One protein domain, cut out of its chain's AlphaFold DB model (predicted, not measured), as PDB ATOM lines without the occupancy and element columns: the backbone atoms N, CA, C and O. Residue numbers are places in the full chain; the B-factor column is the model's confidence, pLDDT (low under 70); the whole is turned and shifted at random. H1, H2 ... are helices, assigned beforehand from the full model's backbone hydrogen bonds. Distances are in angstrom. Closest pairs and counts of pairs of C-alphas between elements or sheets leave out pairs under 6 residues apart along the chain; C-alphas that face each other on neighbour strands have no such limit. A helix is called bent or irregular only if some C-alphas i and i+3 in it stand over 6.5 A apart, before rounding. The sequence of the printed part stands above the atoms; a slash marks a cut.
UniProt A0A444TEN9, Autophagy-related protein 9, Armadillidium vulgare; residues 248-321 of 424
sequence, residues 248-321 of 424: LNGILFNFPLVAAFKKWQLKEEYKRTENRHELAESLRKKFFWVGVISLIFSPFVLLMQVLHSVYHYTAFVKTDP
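What this domain is: This is residues 248 to 321 of the 424 residues of the protein "Autophagy-related protein 9" of Armadillidium vulgare (UniProt A0A444TEN9). What shape is this? One long bent helix, H3, makes an open V; H1 and H2 lie near its first arm, H3a, while residues 291 to 312 stick out. What is printed? 74 residues with H1, H2 and H3 in chain order and no named strand: all helix, extended, radius of gyration of the C-alphas 19.4 A, spans 61 by 26 by 19 A.

Where its parts are: Where are H1 and H2? H1, residues 248 to 254, begins at C-alpha (6.653, -1.411, -21.727) and is only just irregular: C-alphas 251 and 254 are 6.7 A apart. H2 is residues 268 to 271. Where does H3 bend? H3, residues 276 to 319, assigned as one helix by its hydrogen bonds, is bent: C-alphas 296 and 299 are 7.3 A apart. H3a, residues 276 to 296, is 30.3 A long; H3b, residues 299 to 319, is 30.2 A long, irregular with C-alphas 312 and 315 6.9 A apart, and ends at Thr 319, with C-alpha 319 at (-6.184, -33.099, -7.541).

How they stand to each other: What is near H3a? H1 is close but not clearly touching, closest C-alphas Ile 251 and Lys 286, 7.4 A, at a steep tilt of 69 degrees, only just short of about perpendicular, opposite ways. H2 is close but not clearly touching, closest C-alphas Tyr 270 and Arg 276, 7.4 A. Where is H3b? It stands at a steep tilt of 63 degrees to H3a, and is apart from H1 and H2. Are the backbones bonded? Every O i to N i+4 pair is within hydrogen-bond range in H1 and H3a, 15 of 17 in H3b; H2 is too short for one.

The domain as a whole: How large is it? The two farthest C-alphas, of Glu 274 and Thr 319, are 61.3 A apart. Are there cuts or weak places? The printed part has no cut, and no printed residue is under 70 in pLDDT. The link H1 to H2 is long, with 13 residues; H2 to H3 is tight.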
ATOM      1  N   LEU A 248       7.131  -2.370 -20.725       93.56
ATOM      2  CA  LEU A 248       6.653  -1.411 -21.727       93.56
ATOM      3  C   LEU A 248       5.974  -0.204 -21.066       93.56
ATOM      4  O   LEU A 248       6.343   0.931 -21.352       93.56
ATOM      5  N   ASN A 249       5.044  -0.435 -20.135       92.81
ATOM      6  CA  ASN A 249       4.383   0.647 -19.401       92.81
ATOM      7  C   ASN A 249       5.372   1.455 -18.548       92.81
ATOM      8  O   ASN A 249       5.249   2.675 -18.438       92.81
ATOM      9  N   GLY A 250       6.374   0.792 -17.970       91.44
ATOM     10  CA  GLY A 250       7.473   1.434 -17.259       91.44
ATOM     11  C   GLY A 250       8.233   2.414 -18.148       91.44
ATOM     12  O   GLY A 250       8.296   3.600 -17.836       91.44
ATOM     13  N   ILE A 251       8.758   1.937 -19.278       92.19
ATOM     14  CA  ILE A 251       9.576   2.740 -20.201       92.19
ATOM     15  C   ILE A 251       8.775   3.891 -20.816       92.19
ATOM     16  O   ILE A 251       9.291   5.003 -20.922       92.19
ATOM     17  N   LEU A 252       7.534   3.630 -21.232       91.50
ATOM     18  CA  LEU A 252       6.730   4.601 -21.972       91.50
ATOM     19  C   LEU A 252       6.096   5.655 -21.052       91.50
ATOM     20  O   LEU A 252       6.068   6.835 -21.410       91.50
ATOM     21  N   PHE A 253       5.623   5.252 -19.867       90.56
ATOM     22  CA  PHE A 253       4.730   6.082 -19.051       90.56
ATOM     23  C   PHE A 253       5.219   6.334 -17.622       90.56
ATOM     24  O   PHE A 253       5.174   7.471 -17.163       90.56
ATOM     25  N   ASN A 254       5.676   5.299 -16.910       84.69
ATOM     26  CA  ASN A 254       5.728   5.352 -15.443       84.69
ATOM     27  C   ASN A 254       7.117   5.599 -14.842       84.69
ATOM     28  O   ASN A 254       7.207   6.113 -13.730       84.69
ATOM     29  N   PHE A 255       8.206   5.201 -15.505       85.00
ATOM     30  CA  PHE A 255       9.550   5.318 -14.936       85.00
ATOM     31  C   PHE A 255      10.003   6.781 -14.929       85.00
ATOM     32  O   PHE A 255      10.261   7.322 -16.003       85.00
ATOM     33  N   PRO A 256      10.178   7.428 -13.759       75.69
ATOM     34  CA  PRO A 256      10.376   8.881 -13.684       75.69
ATOM     35  C   PRO A 256      11.570   9.401 -14.496       75.69
ATOM     36  O   PRO A 256      11.512  10.482 -15.073       75.69
ATOM     37  N   LEU A 257      12.643   8.609 -14.570       74.12
ATOM     38  CA  LEU A 257      13.875   8.962 -15.284       74.12
ATOM     39  C   LEU A 257      13.776   8.756 -16.803       74.12
ATOM     40  O   LEU A 257      14.543   9.337 -17.566       74.12
ATOM     41  N   VAL A 258      12.851   7.909 -17.254       79.94
ATOM     42  CA  VAL A 258      12.837   7.367 -18.622       79.94
ATOM     43  C   VAL A 258      11.610   7.832 -19.403       79.94
ATOM     44  O   VAL A 258      11.724   8.084 -20.606       79.94
ATOM     45  N   ALA A 259      10.476   7.982 -18.719       83.81
ATOM     46  CA  ALA A 259       9.169   8.221 -19.302       83.81
ATOM     47  C   ALA A 259       9.103   9.516 -20.118       83.81
ATOM     48  O   ALA A 259       9.761  10.527 -19.825       83.81
ATOM     49  N   ALA A 260       8.262   9.475 -21.150       84.56
ATOM     50  CA  ALA A 260       7.952  10.632 -21.980       84.56
ATOM     51  C   ALA A 260       7.012  11.621 -21.263       84.56
ATOM     52  O   ALA A 260       6.976  12.805 -21.601       84.56
ATOM     53  N   PHE A 261       6.278  11.150 -20.251       86.25
ATOM     54  CA  PHE A 261       5.311  11.938 -19.494       86.25
ATOM     55  C   PHE A 261       5.900  12.477 -18.184       86.25
ATOM     56  O   PHE A 261       6.614  11.783 -17.461       86.25
ATOM     57  N   LYS A 262       5.555  13.724 -17.856       84.38
ATOM     58  CA  LYS A 262       5.718  14.349 -16.543       84.38
ATOM     59  C   LYS A 262       4.336  14.419 -15.881       84.38
ATOM     60  O   LYS A 262       3.546  15.310 -16.185       84.38
ATOM     61  N   LYS A 263       4.047  13.467 -14.985       79.38
ATOM     62  CA  LYS A 263       2.736  13.253 -14.333       79.38
ATOM     63  C   LYS A 263       1.589  13.025 -15.331       79.38
ATOM     64  O   LYS A 263       1.290  11.875 -15.602       79.38
ATOM     65  N   TRP A 264       0.982  14.075 -15.890       81.19
ATOM     66  CA  TRP A 264      -0.094  13.993 -16.898       81.19
ATOM     67  C   TRP A 264       0.280  14.616 -18.250       81.19
ATOM     68  O   TRP A 264      -0.403  14.371 -19.247       81.19
ATOM     69  N   GLN A 265       1.345  15.426 -18.308       86.19
ATOM     70  CA  GLN A 265       1.750  16.146 -19.517       86.19
ATOM     71  C   GLN A 265       2.865  15.406 -20.240       86.19
ATOM     72  O   GLN A 265       3.838  14.967 -19.630       86.19
ATOM     73  N   LEU A 266       2.746  15.303 -21.559       90.25
ATOM     74  CA  LEU A 266       3.855  14.883 -22.403       90.25
ATOM     75  C   LEU A 266       4.916  15.993 -22.410       90.25
ATOM     76  O   LEU A 266       4.562  17.161 -22.579       90.25
ATOM     77  N   LYS A 267       6.195  15.642 -22.229       90.25
ATOM     78  CA  LYS A 267       7.293  16.621 -22.295       90.25
ATOM     79  C   LYS A 267       7.252  17.361 -23.638       90.25
ATOM     80  O   LYS A 267       7.053  16.735 -24.680       90.25
ATOM     81  N   GLU A 268       7.475  18.675 -23.609       89.62
ATOM     82  CA  GLU A 268       7.372  19.549 -24.792       89.62
ATOM     83  C   GLU A 268       8.256  19.091 -25.962       89.62
ATOM     84  O   GLU A 268       7.877  19.230 -27.123       89.62
ATOM     85  N   GLU A 269       9.394  18.460 -25.662       90.38
ATOM     86  CA  GLU A 269      10.303  17.892 -26.660       90.38
ATOM     87  C   GLU A 269       9.622  16.877 -27.594       90.38
ATOM     88  O   GLU A 269       9.920  16.870 -28.784       90.38
ATOM     89  N   TYR A 270       8.662  16.080 -27.103       90.25
ATOM     90  CA  TYR A 270       7.950  15.076 -27.909       90.25
ATOM     91  C   TYR A 270       6.823  15.673 -28.758       90.25
ATOM     92  O   TYR A 270       6.281  14.975 -29.614       90.25
ATOM     93  N   LYS A 271       6.443  16.938 -28.530       92.38
ATOM     94  CA  LYS A 271       5.430  17.627 -29.346       92.38
ATOM     95  C   LYS A 271       6.028  18.226 -30.618       92.38
ATOM     96  O   LYS A 271       5.295  18.490 -31.566       92.38
ATOM     97  N   ARG A 272       7.349  18.440 -30.650       91.94
ATOM     98  CA  ARG A 272       8.063  19.018 -31.795       91.94
ATOM     99  C   ARG A 272       8.569  17.917 -32.721       91.94
ATOM    100  O   ARG A 272       9.252  16.993 -32.289       91.94
ATOM    101  N   THR A 273       8.271  18.027 -34.013       92.31
ATOM    102  CA  THR A 273       8.683  17.039 -35.025       92.31
ATOM    103  C   THR A 273      10.182  17.053 -35.317       92.31
ATOM    104  O   THR A 273      10.718  16.035 -35.747       92.31
ATOM    105  N   GLU A 274      10.858  18.171 -35.057       93.00
ATOM    106  CA  GLU A 274      12.299  18.359 -35.282       93.00
ATOM    107  C   GLU A 274      13.140  17.369 -34.463       93.00
ATOM    108  O   GLU A 274      14.048  16.728 -34.986       93.00
ATOM    109  N   ASN A 275      12.745  17.125 -33.211       91.94
ATOM    110  CA  ASN A 275      13.484  16.266 -32.282       91.94
ATOM    111  C   ASN A 275      13.237  14.766 -32.512       91.94
ATOM    112  O   ASN A 275      13.708  13.925 -31.744       91.94
ATOM    113  N   ARG A 276      12.471  14.384 -33.544       93.25
ATOM    114  CA  ARG A 276      12.002  13.002 -33.734       93.25
ATOM    115  C   ARG A 276      13.144  11.991 -33.812       93.25
ATOM    116  O   ARG A 276      13.027  10.917 -33.227       93.25
ATOM    117  N   HIS A 277      14.214  12.310 -34.539       95.12
ATOM    118  CA  HIS A 277      15.341  11.391 -34.708       95.12
ATOM    119  C   HIS A 277      16.100  11.189 -33.389       95.12
ATOM    120  O   HIS A 277      16.322  10.055 -32.965       95.12
ATOM    121  N   GLU A 278      16.420  12.282 -32.695       93.88
ATOM    122  CA  GLU A 278      17.124  12.248 -31.408       93.88
ATOM    123  C   GLU A 278      16.314  11.514 -30.331       93.88
ATOM    124  O   GLU A 278      16.836  10.650 -29.617       93.88
ATOM    125  N   LEU A 279      15.007  11.785 -30.250       93.06
ATOM    126  CA  LEU A 279      14.105  11.117 -29.311       93.06
ATOM    127  C   LEU A 279      13.941   9.630 -29.629       93.06
ATOM    128  O   LEU A 279      13.906   8.812 -28.707       93.06
ATOM    129  N   ALA A 280      13.883   9.257 -30.911       93.75
ATOM    130  CA  ALA A 280      13.848   7.856 -31.321       93.75
ATOM    131  C   ALA A 280      15.135   7.122 -30.918       93.75
ATOM    132  O   ALA A 280      15.073   6.005 -30.398       93.75
ATOM    133  N   GLU A 281      16.300   7.750 -31.086       94.94
ATOM    134  CA  GLU A 281      17.572   7.160 -30.673       94.94
ATOM    135  C   GLU A 281      17.679   7.035 -29.145       94.94
ATOM    136  O   GLU A 281      18.122   6.001 -28.631       94.94
ATOM    137  N   SER A 282      17.219   8.049 -28.410       92.56
ATOM    138  CA  SER A 282      17.122   8.015 -26.948       92.56
ATOM    139  C   SER A 282      16.214   6.876 -26.477       92.56
ATOM    140  O   SER A 282      16.604   6.079 -25.621       92.56
ATOM    141  N   LEU A 283      15.033   6.720 -27.085       92.12
ATOM    142  CA  LEU A 283      14.105   5.631 -26.780       92.12
ATOM    143  C   LEU A 283      14.702   4.253 -27.103       92.12
ATOM    144  O   LEU A 283      14.576   3.330 -26.299       92.12
ATOM    145  N   ARG A 284      15.428   4.123 -28.220       94.31
ATOM    146  CA  ARG A 284      16.172   2.902 -28.569       94.31
ATOM    147  C   ARG A 284      17.192   2.537 -27.488       94.31
ATOM    148  O   ARG A 284      17.223   1.386 -27.054       94.31
ATOM    149  N   LYS A 285      17.993   3.502 -27.019       93.69
ATOM    150  CA  LYS A 285      18.980   3.292 -25.940       93.69
ATOM    151  C   LYS A 285      18.299   2.856 -24.639       93.69
ATOM    152  O   LYS A 285      18.783   1.945 -23.972       93.69
ATOM    153  N   LYS A 286      17.151   3.451 -24.308       92.81
ATOM    154  CA  LYS A 286      16.346   3.079 -23.132       92.81
ATOM    155  C   LYS A 286      15.838   1.636 -23.222       92.81
ATOM    156  O   LYS A 286      16.015   0.882 -22.269       92.81
ATOM    157  N   PHE A 287      15.269   1.228 -24.361       93.06
ATOM    158  CA  PHE A 287      14.845  -0.162 -24.577       93.06
ATOM    159  C   PHE A 287      16.012  -1.146 -24.471       93.06
ATOM    160  O   PHE A 287      15.871  -2.179 -23.819       93.06
ATOM    161  N   PHE A 288      17.163  -0.807 -25.055       95.00
ATOM    162  CA  PHE A 288      18.363  -1.634 -24.985       95.00
ATOM    163  C   PHE A 288      18.810  -1.867 -23.536       95.00
ATOM    164  O   PHE A 288      18.924  -3.014 -23.112       95.00
ATOM    165  N   TRP A 289      18.982  -0.803 -22.746       93.56
ATOM    166  CA  TRP A 289      19.439  -0.929 -21.360       93.56
ATOM    167  C   TRP A 289      18.445  -1.658 -20.458       93.56
ATOM    168  O   TRP A 289      18.858  -2.491 -19.654       93.56
ATOM    169  N   VAL A 290      17.139  -1.416 -20.611       93.12
ATOM    170  CA  VAL A 290      16.134  -2.185 -19.860       93.12
ATOM    171  C   VAL A 290      16.156  -3.661 -20.262       93.12
ATOM    172  O   VAL A 290      16.020  -4.525 -19.395       93.12
ATOM    173  N   GLY A 291      16.385  -3.966 -21.542       94.50
ATOM    174  CA  GLY A 291      16.592  -5.330 -22.026       94.50
ATOM    175  C   GLY A 291      17.817  -5.998 -21.398       94.50
ATOM    176  O   GLY A 291      17.697  -7.102 -20.875       94.50
ATOM    177  N   VAL A 292      18.963  -5.310 -21.368       96.19
ATOM    178  CA  VAL A 292      20.208  -5.801 -20.746       96.19
ATOM    179  C   VAL A 292      20.009  -6.074 -19.255       96.19
ATOM    180  O   VAL A 292      20.332  -7.160 -18.782       96.19
ATOM    181  N   ILE A 293      19.412  -5.133 -18.519       93.56
ATOM    182  CA  ILE A 293      19.100  -5.312 -17.094       93.56
ATOM    183  C   ILE A 293      18.176  -6.520 -16.902       93.56
ATOM    184  O   ILE A 293      18.434  -7.372 -16.054       93.56
ATOM    185  N   SER A 294      17.126  -6.638 -17.720       93.44
ATOM    186  CA  SER A 294      16.186  -7.764 -17.641       93.44
ATOM    187  C   SER A 294      16.863  -9.106 -17.930       93.44
ATOM    188  O   SER A 294      16.527 -10.098 -17.287       93.44
ATOM    189  N   LEU A 295      17.829  -9.144 -18.851       95.81
ATOM    190  CA  LEU A 295      18.609 -10.339 -19.169       95.81
ATOM    191  C   LEU A 295      19.519 -10.745 -18.001       95.81
ATOM    192  O   LEU A 295      19.547 -11.921 -17.646       95.81
ATOM    193  N   ILE A 296      20.186  -9.784 -17.355       95.06
ATOM    194  CA  ILE A 296      21.040 -10.031 -16.179       95.06
ATOM    195  C   ILE A 296      20.231 -10.636 -15.022       95.06
ATOM    196  O   ILE A 296      20.681 -11.584 -14.386       95.06
ATOM    197  N   PHE A 297      19.016 -10.136 -14.770       91.31
ATOM    198  CA  PHE A 297      18.140 -10.666 -13.715       91.31
ATOM    199  C   PHE A 297      17.337 -11.909 -14.135       91.31
ATOM    200  O   PHE A 297      16.731 -12.562 -13.280       91.31
ATOM    201  N   SER A 298      17.327 -12.264 -15.424       94.62
ATOM    202  CA  SER A 298      16.514 -13.363 -15.953       94.62
ATOM    203  C   SER A 298      16.744 -14.732 -15.296       94.62
ATOM    204  O   SER A 298      15.728 -15.361 -14.999       94.62
ATOM    205  N   PRO A 299      17.974 -15.211 -14.990       92.75
ATOM    206  CA  PRO A 299      18.143 -16.528 -14.366       92.75
ATOM    207  C   PRO A 299      17.503 -16.592 -12.975       92.75
ATOM    208  O   PRO A 299      16.816 -17.558 -12.651       92.75
ATOM    209  N   PHE A 300      17.651 -15.531 -12.180       91.62
ATOM    210  CA  PHE A 300      17.049 -15.442 -10.851       91.62
ATOM    211  C   PHE A 300      15.518 -15.353 -10.919       91.62
ATOM    212  O   PHE A 300      14.813 -16.071 -10.209       91.62
ATOM    213  N   VAL A 301      14.985 -14.503 -11.805       91.38
ATOM    214  CA  VAL A 301      13.531 -14.369 -11.999       91.38
ATOM    215  C   VAL A 301      12.927 -15.674 -12.513       91.38
ATOM    216  O   VAL A 301      11.856 -16.065 -12.053       91.38
ATOM    217  N   LEU A 302      13.608 -16.367 -13.430       94.19
ATOM    218  CA  LEU A 302      13.176 -17.660 -13.953       94.19
ATOM    219  C   LEU A 302      13.133 -18.712 -12.846       94.19
ATOM    220  O   LEU A 302      12.112 -19.380 -12.708       94.19
ATOM    221  N   LEU A 303      14.188 -18.818 -12.032       92.38
ATOM    222  CA  LEU A 303      14.233 -19.736 -10.894       92.38
ATOM    223  C   LEU A 303      13.042 -19.508  -9.953       92.38
ATOM    224  O   LEU A 303      12.292 -20.438  -9.664       92.38
ATOM    225  N   MET A 304      12.810 -18.259  -9.543       91.00
ATOM    226  CA  MET A 304      11.688 -17.913  -8.665       91.00
ATOM    227  C   MET A 304      10.329 -18.194  -9.313       91.00
ATOM    228  O   MET A 304       9.419 -18.689  -8.649       91.00
ATOM    229  N   GLN A 305      10.181 -17.924 -10.612       92.06
ATOM    230  CA  GLN A 305       8.949 -18.203 -11.349       92.06
ATOM    231  C   GLN A 305       8.678 -19.709 -11.456       92.06
ATOM    232  O   GLN A 305       7.521 -20.120 -11.335       92.06
ATOM    233  N   VAL A 306       9.711 -20.527 -11.670       93.81
ATOM    234  CA  VAL A 306       9.604 -21.991 -11.701       93.81
ATOM    235  C   VAL A 306       9.203 -22.511 -10.326       93.81
ATOM    236  O   VAL A 306       8.184 -23.192 -10.234       93.81
ATOM    237  N   LEU A 307       9.914 -22.125  -9.263       93.25
ATOM    238  CA  LEU A 307       9.598 -22.532  -7.887       93.25
ATOM    239  C   LEU A 307       8.164 -22.157  -7.505       93.25
ATOM    240  O   LEU A 307       7.389 -23.013  -7.082       93.25
ATOM    241  N   HIS A 308       7.769 -20.905  -7.747       89.69
ATOM    242  CA  HIS A 308       6.403 -20.451  -7.499       89.69
ATOM    243  C   HIS A 308       5.379 -21.258  -8.307       89.69
ATOM    244  O   HIS A 308       4.333 -21.630  -7.783       89.69
ATOM    245  N   SER A 309       5.653 -21.536  -9.585       90.25
ATOM    246  CA  SER A 309       4.733 -22.309 -10.429       90.25
ATOM    247  C   SER A 309       4.598 -23.750  -9.937       90.25
ATOM    248  O   SER A 309       3.484 -24.259  -9.871       90.25
ATOM    249  N   VAL A 310       5.698 -24.386  -9.528       91.50
ATOM    250  CA  VAL A 310       5.680 -25.731  -8.943       91.50
ATOM    251  C   VAL A 310       4.859 -25.723  -7.652       91.50
ATOM    252  O   VAL A 310       3.882 -26.460  -7.552       91.50
ATOM    253  N   TYR A 311       5.161 -24.853  -6.690       90.88
ATOM    254  CA  TYR A 311       4.440 -24.839  -5.409       90.88
ATOM    255  C   TYR A 311       2.966 -24.457  -5.545       90.88
ATOM    256  O   TYR A 311       2.124 -25.016  -4.848       90.88
ATOM    257  N   HIS A 312       2.631 -23.549  -6.463       87.12
ATOM    258  CA  HIS A 312       1.250 -23.137  -6.670       87.12
ATOM    259  C   HIS A 312       0.428 -24.193  -7.416       87.12
ATOM    260  O   HIS A 312      -0.688 -24.492  -7.003       87.12
ATOM    261  N   TYR A 313       0.951 -24.766  -8.507       85.44
ATOM    262  CA  TYR A 313       0.165 -25.633  -9.390       85.44
ATOM    263  C   TYR A 313       0.229 -27.124  -9.042       85.44
ATOM    264  O   TYR A 313      -0.690 -27.848  -9.414       85.44
ATOM    265  N   THR A 314       1.245 -27.608  -8.319       84.56
ATOM    266  CA  THR A 314       1.379 -29.051  -8.007       84.56
ATOM    267  C   THR A 314       0.166 -29.626  -7.280       84.56
ATOM    268  O   THR A 314      -0.307 -30.702  -7.646       84.56
ATOM    269  N   ALA A 315      -0.383 -28.908  -6.297       82.75
ATOM    270  CA  ALA A 315      -1.576 -29.345  -5.572       82.75
ATOM    271  C   ALA A 315      -2.806 -29.458  -6.490       82.75
ATOM    272  O   ALA A 315      -3.558 -30.432  -6.411       82.75
ATOM    273  N   PHE A 316      -2.975 -28.498  -7.404       81.81
ATOM    274  CA  PHE A 316      -4.065 -28.516  -8.377       81.81
ATOM    275  C   PHE A 316      -3.899 -29.655  -9.379       81.81
ATOM    276  O   PHE A 316      -4.832 -30.425  -9.556       81.81
ATOM    277  N   VAL A 317      -2.702 -29.839  -9.944       80.56
ATOM    278  CA  VAL A 317      -2.411 -30.927 -10.896       80.56
ATOM    279  C   VAL A 317      -2.594 -32.304 -10.253       80.56
ATOM    280  O   VAL A 317      -3.111 -33.219 -10.893       80.56
ATOM    281  N   LYS A 318      -2.221 -32.459  -8.975       78.81
ATOM    282  CA  LYS A 318      -2.455 -33.697  -8.218       78.81
ATOM    283  C   LYS A 318      -3.945 -33.965  -8.002       78.81
ATOM    284  O   LYS A 318      -4.352 -35.123  -7.959       78.81
ATOM    285  N   THR A 319      -4.753 -32.929  -7.817       82.31
ATOM    286  CA  THR A 319      -6.184 -33.099  -7.541       82.31
ATOM    287  C   THR A 319      -6.938 -33.337  -8.841       82.31
ATOM    288  O   THR A 319      -7.539 -34.395  -9.014       82.31
ATOM    289  N   ASP A 320      -6.809 -32.408  -9.785       79.19
ATOM    290  CA  ASP A 320      -7.457 -32.447 -11.086       79.19
ATOM    291  C   ASP A 320      -6.507 -31.922 -12.187       79.19
ATOM    292  O   ASP A 320      -6.294 -30.710 -12.310       79.19
ATOM    293  N   PRO A 321      -5.937 -32.811 -13.025       78.50
ATOM    294  CA  PRO A 321      -5.060 -32.398 -14.119       78.50
ATOM    295  C   PRO A 321      -5.798 -31.589 -15.198       78.50
ATOM    296  O   PRO A 321      -5.154 -30.882 -15.977       78.50
TER     297      PRO A 321